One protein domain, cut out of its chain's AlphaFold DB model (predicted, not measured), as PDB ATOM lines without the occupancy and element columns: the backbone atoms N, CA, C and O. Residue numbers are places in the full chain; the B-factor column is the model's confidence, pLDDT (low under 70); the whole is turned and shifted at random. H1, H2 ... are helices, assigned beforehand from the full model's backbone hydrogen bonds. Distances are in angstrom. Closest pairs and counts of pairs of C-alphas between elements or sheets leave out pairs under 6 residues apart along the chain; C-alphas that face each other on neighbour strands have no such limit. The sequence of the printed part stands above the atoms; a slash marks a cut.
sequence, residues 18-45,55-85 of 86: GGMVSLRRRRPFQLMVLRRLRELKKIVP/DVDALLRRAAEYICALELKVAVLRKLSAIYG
ATOM      1  N   GLY A  18      21.304 -16.071  27.118       47.62
ATOM      2  CA  GLY A  18      20.985 -15.571  25.770       47.62
ATOM      3  C   GLY A  18      20.229 -16.558  24.862       47.62
ATOM      4  O   GLY A  18      19.564 -16.142  23.911       47.62
ATOM      5  N   GLY A  19      20.254 -17.864  25.166       50.28
ATOM      6  CA  GLY A  19      19.576 -18.891  24.359       50.28
ATOM      7  C   GLY A  19      18.048 -18.800  24.437       50.28
ATOM      8  O   GLY A  19      17.359 -18.933  23.424       50.28
ATOM      9  N   MET A  20      17.510 -18.464  25.612       54.69
ATOM     10  CA  MET A  20      16.062 -18.331  25.827       54.69
ATOM     11  C   MET A  20      15.466 -17.103  25.126       54.69
ATOM     12  O   MET A  20      14.326 -17.148  24.655       54.69
ATOM     13  N   VAL A  21      16.236 -16.019  25.004       52.41
ATOM     14  CA  VAL A  21      15.811 -14.806  24.288       52.41
ATOM     15  C   VAL A  21      15.773 -15.059  22.775       52.41
ATOM     16  O   VAL A  21      14.836 -14.631  22.098       52.41
ATOM     17  N   SER A  22      16.727 -15.834  22.247       55.66
ATOM     18  CA  SER A  22      16.774 -16.199  20.823       55.66
ATOM     19  C   SER A  22      15.617 -17.116  20.394       55.66
ATOM     20  O   SER A  22      15.050 -16.940  19.314       55.66
ATOM     21  N   LEU A  23      15.186 -18.038  21.266       53.50
ATOM     22  CA  LEU A  23      14.034 -18.912  21.016       53.50
ATOM     23  C   LEU A  23      12.713 -18.132  20.983       53.50
ATOM     24  O   LEU A  23      11.866 -18.407  20.132       53.50
ATOM     25  N   ARG A  24      12.561 -17.112  21.847       56.00
ATOM     26  CA  ARG A  24      11.404 -16.198  21.808       56.00
ATOM     27  C   ARG A  24      11.282 -15.463  20.475       56.00
ATOM     28  O   ARG A  24      10.163 -15.268  20.013       56.00
ATOM     29  N   ARG A  25      12.406 -15.090  19.853       60.34
ATOM     30  CA  ARG A  25      12.411 -14.442  18.531       60.34
ATOM     31  C   ARG A  25      12.103 -15.406  17.385       60.34
ATOM     32  O   ARG A  25      11.518 -14.983  16.398       60.34
ATOM     33  N   ARG A  26      12.465 -16.688  17.502       63.94
ATOM     34  CA  ARG A  26      12.329 -17.656  16.400       63.94
ATOM     35  C   ARG A  26      10.931 -18.252  16.237       63.94
ATOM     36  O   ARG A  26      10.617 -18.689  15.136       63.94
ATOM     37  N   ARG A  27      10.097 -18.315  17.289       75.62
ATOM     38  CA  ARG A  27       8.761 -18.957  17.219       75.62
ATOM     39  C   ARG A  27       7.678 -18.229  18.036       75.62
ATOM     40  O   ARG A  27       7.102 -18.816  18.958       75.62
ATOM     41  N   PRO A  28       7.372 -16.960  17.711       81.62
ATOM     42  CA  PRO A  28       6.388 -16.165  18.448       81.62
ATOM     43  C   PRO A  28       4.997 -16.813  18.454       81.62
ATOM     44  O   PRO A  28       4.358 -16.879  19.503       81.62
ATOM     45  N   PHE A  29       4.568 -17.381  17.323       85.31
ATOM     46  CA  PHE A  29       3.256 -18.015  17.190       85.31
ATOM     47  C   PHE A  29       3.080 -19.219  18.126       85.31
ATOM     48  O   PHE A  29       2.114 -19.281  18.881       85.31
ATOM     49  N   GLN A  30       4.052 -20.137  18.165       88.12
ATOM     50  CA  GLN A  30       3.987 -21.307  19.051       88.12
ATOM     51  C   GLN A  30       3.891 -20.893  20.524       88.12
ATOM     52  O   GLN A  30       3.115 -21.459  21.289       88.12
ATOM     53  N   LEU A  31       4.634 -19.859  20.930       87.19
ATOM     54  CA  LEU A  31       4.565 -19.339  22.294       87.19
ATOM     55  C   LEU A  31       3.217 -18.684  22.608       87.19
ATOM     56  O   LEU A  31       2.721 -18.844  23.726       87.19
ATOM     57  N   MET A  32       2.622 -17.967  21.652       90.12
ATOM     58  CA  MET A  32       1.274 -17.414  21.795       90.12
ATOM     59  C   MET A  32       0.236 -18.522  21.969       90.12
ATOM     60  O   MET A  32      -0.548 -18.465  22.916       90.12
ATOM     61  N   VAL A  33       0.288 -19.559  21.130       91.31
ATOM     62  CA  VAL A  33      -0.598 -20.729  21.220       91.31
ATOM     63  C   VAL A  33      -0.451 -21.408  22.580       91.31
ATOM     64  O   VAL A  33      -1.437 -21.587  23.287       91.31
ATOM     65  N   LEU A  34       0.778 -21.680  23.027       90.12
ATOM     66  CA  LEU A  34       1.024 -22.287  24.340       90.12
ATOM     67  C   LEU A  34       0.511 -21.428  25.504       90.12
ATOM     68  O   LEU A  34       0.029 -21.967  26.499       90.12
ATOM     69  N   ARG A  35       0.616 -20.096  25.414       92.31
ATOM     70  CA  ARG A  35       0.026 -19.191  26.415       92.31
ATOM     71  C   ARG A  35      -1.495 -19.314  26.430       92.31
ATOM     72  O   ARG A  35      -2.055 -19.493  27.503       92.31
ATOM     73  N   ARG A  36      -2.146 -19.283  25.264       94.00
ATOM     74  CA  ARG A  36      -3.608 -19.418  25.154       94.00
ATOM     75  C   ARG A  36      -4.105 -20.770  25.660       94.00
ATOM     76  O   ARG A  36      -5.060 -20.792  26.425       94.00
ATOM     77  N   LEU A  37      -3.422 -21.865  25.330       92.19
ATOM     78  CA  LEU A  37      -3.759 -23.202  25.826       92.19
ATOM     79  C   LEU A  37      -3.635 -23.306  27.352       92.19
ATOM     80  O   LEU A  37      -4.475 -23.925  28.000       92.19
ATOM     81  N   ARG A  38      -2.622 -22.662  27.951       91.19
ATOM     82  CA  ARG A  38      -2.501 -22.589  29.414       91.19
ATOM     83  C   ARG A  38      -3.640 -21.804  30.053       91.19
ATOM     84  O   ARG A  38      -4.150 -22.254  31.071       91.19
ATOM     85  N   GLU A  39      -4.036 -20.673  29.475       94.25
ATOM     86  CA  GLU A  39      -5.186 -19.912  29.981       94.25
ATOM     87  C   GLU A  39      -6.491 -20.703  29.840       94.25
ATOM     88  O   GLU A  39      -7.252 -20.794  30.798       94.25
ATOM     89  N   LEU A  40      -6.706 -21.369  28.702       93.44
ATOM     90  CA  LEU A  40      -7.875 -22.225  28.489       93.44
ATOM     91  C   LEU A  40      -7.956 -23.339  29.544       93.44
ATOM     92  O   LEU A  40      -9.009 -23.576  30.130       93.44
ATOM     93  N   LYS A  41      -6.825 -23.977  29.858       90.44
ATOM     94  CA  LYS A  41      -6.753 -25.030  30.880       90.44
ATOM     95  C   LYS A  41      -7.133 -24.546  32.286       90.44
ATOM     96  O   LYS A  41      -7.569 -25.365  33.087       90.44
ATOM     97  N   LYS A  42      -6.967 -23.257  32.605       90.94
ATOM     98  CA  LYS A  42      -7.358 -22.705  33.916       90.94
ATOM     99  C   LYS A  42      -8.872 -22.552  34.061       90.94
ATOM    100  O   LYS A  42      -9.366 -22.632  35.177       90.94
ATOM    101  N   ILE A  43      -9.581 -22.301  32.960       93.75
ATOM    102  CA  ILE A  43     -11.023 -22.008  32.977       93.75
ATOM    103  C   ILE A  43     -11.890 -23.234  32.679       93.75
ATOM    104  O   ILE A  43     -13.040 -23.283  33.108       93.75
ATOM    105  N   VAL A  44     -11.360 -24.218  31.945       92.25
ATOM    106  CA  VAL A  44     -12.082 -25.452  31.618       92.25
ATOM    107  C   VAL A  44     -11.994 -26.423  32.804       92.25
ATOM    108  O   VAL A  44     -10.881 -26.781  33.201       92.25
ATOM    109  N   PRO A  45     -13.126 -26.897  33.362       88.25
ATOM    110  CA  PRO A  45     -13.129 -27.832  34.483       88.25
ATOM    111  C   PRO A  45     -12.338 -29.110  34.180       88.25
ATOM    112  O   PRO A  45     -12.397 -29.660  33.080       88.25
ATOM    113  N   ASP A  55      -2.529 -33.543  26.421       84.88
ATOM    114  CA  ASP A  55      -3.259 -33.636  25.155       84.88
ATOM    115  C   ASP A  55      -4.076 -32.364  24.868       84.88
ATOM    116  O   ASP A  55      -4.992 -31.998  25.615       84.88
ATOM    117  N   VAL A  56      -3.705 -31.677  23.786       88.06
ATOM    118  CA  VAL A  56      -4.372 -30.463  23.298       88.06
ATOM    119  C   VAL A  56      -5.772 -30.793  22.790       88.06
ATOM    120  O   VAL A  56      -6.700 -30.035  23.071       88.06
ATOM    121  N   ASP A  57      -5.955 -31.933  22.128       90.12
ATOM    122  CA  ASP A  57      -7.242 -32.302  21.539       90.12
ATOM    123  C   ASP A  57      -8.268 -32.612  22.627       90.12
ATOM    124  O   ASP A  57      -9.398 -32.123  22.576       90.12
ATOM    125  N   ALA A  58      -7.864 -33.330  23.677       88.75
ATOM    126  CA  ALA A  58      -8.703 -33.537  24.853       88.75
ATOM    127  C   ALA A  58      -9.102 -32.217  25.541       88.75
ATOM    128  O   ALA A  58     -10.245 -32.078  25.983       88.75
ATOM    129  N   LEU A  59      -8.189 -31.238  25.630       90.50
ATOM    130  CA  LEU A  59      -8.502 -29.917  26.187       90.50
ATOM    131  C   LEU A  59      -9.532 -29.175  25.327       90.50
ATOM    132  O   LEU A  59     -10.472 -28.602  25.874       90.50
ATOM    133  N   LEU A  60      -9.372 -29.194  24.003       93.06
ATOM    134  CA  LEU A  60     -10.281 -28.518  23.077       93.06
ATOM    135  C   LEU A  60     -11.666 -29.174  23.048       93.06
ATOM    136  O   LEU A  60     -12.669 -28.466  23.111       93.06
ATOM    137  N   ARG A  61     -11.737 -30.510  23.040       92.62
ATOM    138  CA  ARG A  61     -13.009 -31.247  23.137       92.62
ATOM    139  C   ARG A  61     -13.749 -30.911  24.427       92.62
ATOM    140  O   ARG A  61     -14.921 -30.555  24.391       92.62
ATOM    141  N   ARG A  62     -13.042 -30.914  25.561       91.38
ATOM    142  CA  ARG A  62     -13.639 -30.546  26.850       91.38
ATOM    143  C   ARG A  62     -14.075 -29.085  26.899       91.38
ATOM    144  O   ARG A  62     -15.084 -28.771  27.520       91.38
ATOM    145  N   ALA A  63     -13.325 -28.188  26.264       94.31
ATOM    146  CA  ALA A  63     -13.731 -26.795  26.143       94.31
ATOM    147  C   ALA A  63     -15.055 -26.673  25.375       94.31
ATOM    148  O   ALA A  63     -15.940 -25.955  25.833       94.31
ATOM    149  N   ALA A  64     -15.218 -27.409  24.271       95.75
ATOM    150  CA  ALA A  64     -16.468 -27.439  23.511       95.75
ATOM    151  C   ALA A  64     -17.638 -27.975  24.354       95.75
ATOM    152  O   ALA A  64     -18.670 -27.316  24.453       95.75
ATOM    153  N   GLU A  65     -17.451 -29.102  25.047       94.62
ATOM    154  CA  GLU A  65     -18.456 -29.657  25.966       94.62
ATOM    155  C   GLU A  65     -18.848 -28.659  27.067       94.62
ATOM    156  O   GLU A  65     -20.027 -28.499  27.390       94.62
ATOM    157  N   TYR A  66     -17.863 -27.958  27.636       95.94
ATOM    158  CA  TYR A  66     -18.102 -26.976  28.686       95.94
ATOM    159  C   TYR A  66     -18.871 -25.751  28.179       95.94
ATOM    160  O   TYR A  66     -19.769 -25.282  28.876       95.94
ATOM    161  N   ILE A  67     -18.571 -25.270  26.966       97.06
ATOM    162  CA  ILE A  67     -19.328 -24.191  26.315       97.06
ATOM    163  C   ILE A  67     -20.792 -24.611  26.155       97.06
ATOM    164  O   ILE A  67     -21.665 -23.909  26.660       97.06
ATOM    165  N   CYS A  68     -21.062 -25.786  25.578       97.31
ATOM    166  CA  CYS A  68     -22.433 -26.279  25.410       97.31
ATOM    167  C   CYS A  68     -23.176 -26.410  26.752       97.31
ATOM    168  O   CYS A  68     -24.344 -26.037  26.875       97.31
ATOM    169  N   ALA A  69     -22.502 -26.902  27.797       96.44
ATOM    170  CA  ALA A  69     -23.094 -27.007  29.128       96.44
ATOM    171  C   ALA A  69     -23.417 -25.632  29.743       96.44
ATOM    172  O   ALA A  69     -24.448 -25.474  30.404       96.44
ATOM    173  N   LEU A  70     -22.547 -24.635  29.550       97.62
ATOM    174  CA  LEU A  70     -22.789 -23.264  30.002       97.62
ATOM    175  C   LEU A  70     -23.937 -22.606  29.235       97.62
ATOM    176  O   LEU A  70     -24.774 -21.960  29.860       97.62
ATOM    177  N   GLU A  71     -24.021 -22.803  27.921       98.19
ATOM    178  CA  GLU A  71     -25.120 -22.299  27.091       98.19
ATOM    179  C   GLU A  71     -26.474 -22.820  27.578       98.19
ATOM    180  O   GLU A  71     -27.400 -22.031  27.790       98.19
ATOM    181  N   LEU A  72     -26.570 -24.126  27.853       97.94
ATOM    182  CA  LEU A  72     -27.771 -24.733  28.425       97.94
ATOM    183  C   LEU A  72     -28.135 -24.092  29.773       97.94
ATOM    184  O   LEU A  72     -29.282 -23.695  29.983       97.94
ATOM    185  N   LYS A  73     -27.162 -23.960  30.686       97.56
ATOM    186  CA  LYS A  73     -27.385 -23.347  32.007       97.56
ATOM    187  C   LYS A  73     -27.869 -21.906  31.890       97.56
ATOM    188  O   LYS A  73     -28.829 -21.537  32.559       97.56
ATOM    189  N   VAL A  74     -27.245 -21.106  31.027       98.12
ATOM    190  CA  VAL A  74     -27.652 -19.716  30.779       98.12
ATOM    191  C   VAL A  74     -29.070 -19.662  30.212       98.12
ATOM    192  O   VAL A  74     -29.865 -18.836  30.657       98.12
ATOM    193  N   ALA A  75     -29.424 -20.549  29.280       98.06
ATOM    194  CA  ALA A  75     -30.776 -20.614  28.730       98.06
ATOM    195  C   ALA A  75     -31.827 -20.949  29.803       98.06
ATOM    196  O   ALA A  75     -32.875 -20.303  29.854       98.06
ATOM    197  N   VAL A  76     -31.545 -21.910  30.690       97.75
ATOM    198  CA  VAL A  76     -32.441 -22.251  31.808       97.75
ATOM    199  C   VAL A  76     -32.565 -21.086  32.787       97.75
ATOM    200  O   VAL A  76     -33.680 -20.703  33.130       97.75
ATOM    201  N   LEU A  77     -31.448 -20.478  33.197       97.50
ATOM    202  CA  LEU A  77     -31.461 -19.345  34.126       97.50
ATOM    203  C   LEU A  77     -32.236 -18.149  33.566       97.50
ATOM    204  O   LEU A  77     -32.992 -17.523  34.300       97.50
ATOM    205  N   ARG A  78     -32.119 -17.865  32.262       97.00
ATOM    206  CA  ARG A  78     -32.925 -16.829  31.596       97.00
ATOM    207  C   ARG A  78     -34.421 -17.135  31.653       97.00
ATOM    208  O   ARG A  78     -35.200 -16.236  31.942       97.00
ATOM    209  N   LYS A  79     -34.823 -18.390  31.421       96.62
ATOM    210  CA  LYS A  79     -36.232 -18.805  31.545       96.62
ATOM    211  C   LYS A  79     -36.739 -18.665  32.978       96.62
ATOM    212  O   LYS A  79     -37.813 -18.120  33.184       96.62
ATOM    213  N   LEU A  80     -35.959 -19.112  33.962       96.75
ATOM    214  CA  LEU A  80     -36.321 -18.974  35.374       96.75
ATOM    215  C   LEU A  80     -36.422 -17.503  35.784       96.75
ATOM    216  O   LEU A  80     -37.389 -17.128  36.432       96.75
ATOM    217  N   SER A  81     -35.484 -16.660  35.352       96.69
ATOM    218  CA  SER A  81     -35.543 -15.215  35.585       96.69
ATOM    219  C   SER A  81     -36.779 -14.574  34.956       96.69
ATOM    220  O   SER A  81     -37.313 -13.643  35.534       96.69
ATOM    221  N   ALA A  82     -37.251 -15.051  33.801       94.88
ATOM    222  CA  ALA A  82     -38.479 -14.540  33.191       94.88
ATOM    223  C   ALA A  82     -39.752 -14.959  33.952       94.88
ATOM    224  O   ALA A  82     -40.757 -14.263  33.875       94.88
ATOM    225  N   ILE A  83     -39.720 -16.089  34.667       95.25
ATOM    226  CA  ILE A  83     -40.859 -16.599  35.449       95.25
ATOM    227  C   ILE A  83     -40.883 -15.986  36.854       95.25
ATOM    228  O   ILE A  83     -41.944 -15.631  37.356       95.25
ATOM    229  N   TYR A  84     -39.718 -15.904  37.495       94.75
ATOM    230  CA  TYR A  84     -39.583 -15.589  38.918       94.75
ATOM    231  C   TYR A  84     -38.932 -14.230  39.195       94.75
ATOM    232  O   TYR A  84     -38.838 -13.837  40.355       94.75
ATOM    233  N   GLY A  85     -38.441 -13.534  38.169       78.31
ATOM    234  CA  GLY A  85     -37.791 -12.235  38.317       78.31
ATOM    235  C   GLY A  85     -38.808 -11.117  38.519       78.31
ATOM    236  O   GLY A  85     -39.283 -10.546  37.540       78.31
TER     237      GLY A  85
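Overview. This is residues 18 to 45 and 55 to 85 of the 86 residues of an uncharacterized protein of Leersia perrieri (UniProt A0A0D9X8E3). Three helices follow one another along a drawn-out line: short H1 at one end, H2 turned about perpendicular to it, then long H3, which begins beside the later part of H2 and sticks out with residues 68 to 84. The 59 printed residues, all helix in class with no named strand, are extended, with a radius of gyration of the C-alphas of 18.7 A and spans of 62 by 23 by 15 A.

Arrangement. Start with H1, residues 18 to 26, and H2, residues 28 to 43: they are close but not clearly touching, about perpendicular at 89 degrees, their closest C-alphas, Arg 24 and Leu 31, 7.5 A apart. H2, with residues 37 to 41 alone, only just touches residues 56 to 63 of H3, residues 56 to 84, with 3 pairs of C-alphas within 8 A; the closest, Lys 41 and Leu 59, are 7.0 A apart. They run the same way at a steep tilt of 46 degrees. H1 and H3 are apart. Every O i to N i+4 pair is within hydrogen-bond range in H1 and H3, and 11 of 12 in H2.

Along the chain. Find C-alpha 18 at (20.985, -15.571, 25.770), where H1 begins its 12.9 A. H2 runs 23.4 A; H3 runs 41.3 A to C-alpha 84 at (-39.583, -15.589, 38.918).

Size, cuts and confidence. C-alphas 18 and 83, the farthest apart, are 62.6 A apart. Residues 46 to 54 are not printed; C-alphas 45 and 55 are 14.8 A apart across the cut. The link H1 to H2 is tight. Look for pLDDT under 70 at residues 18 to 26.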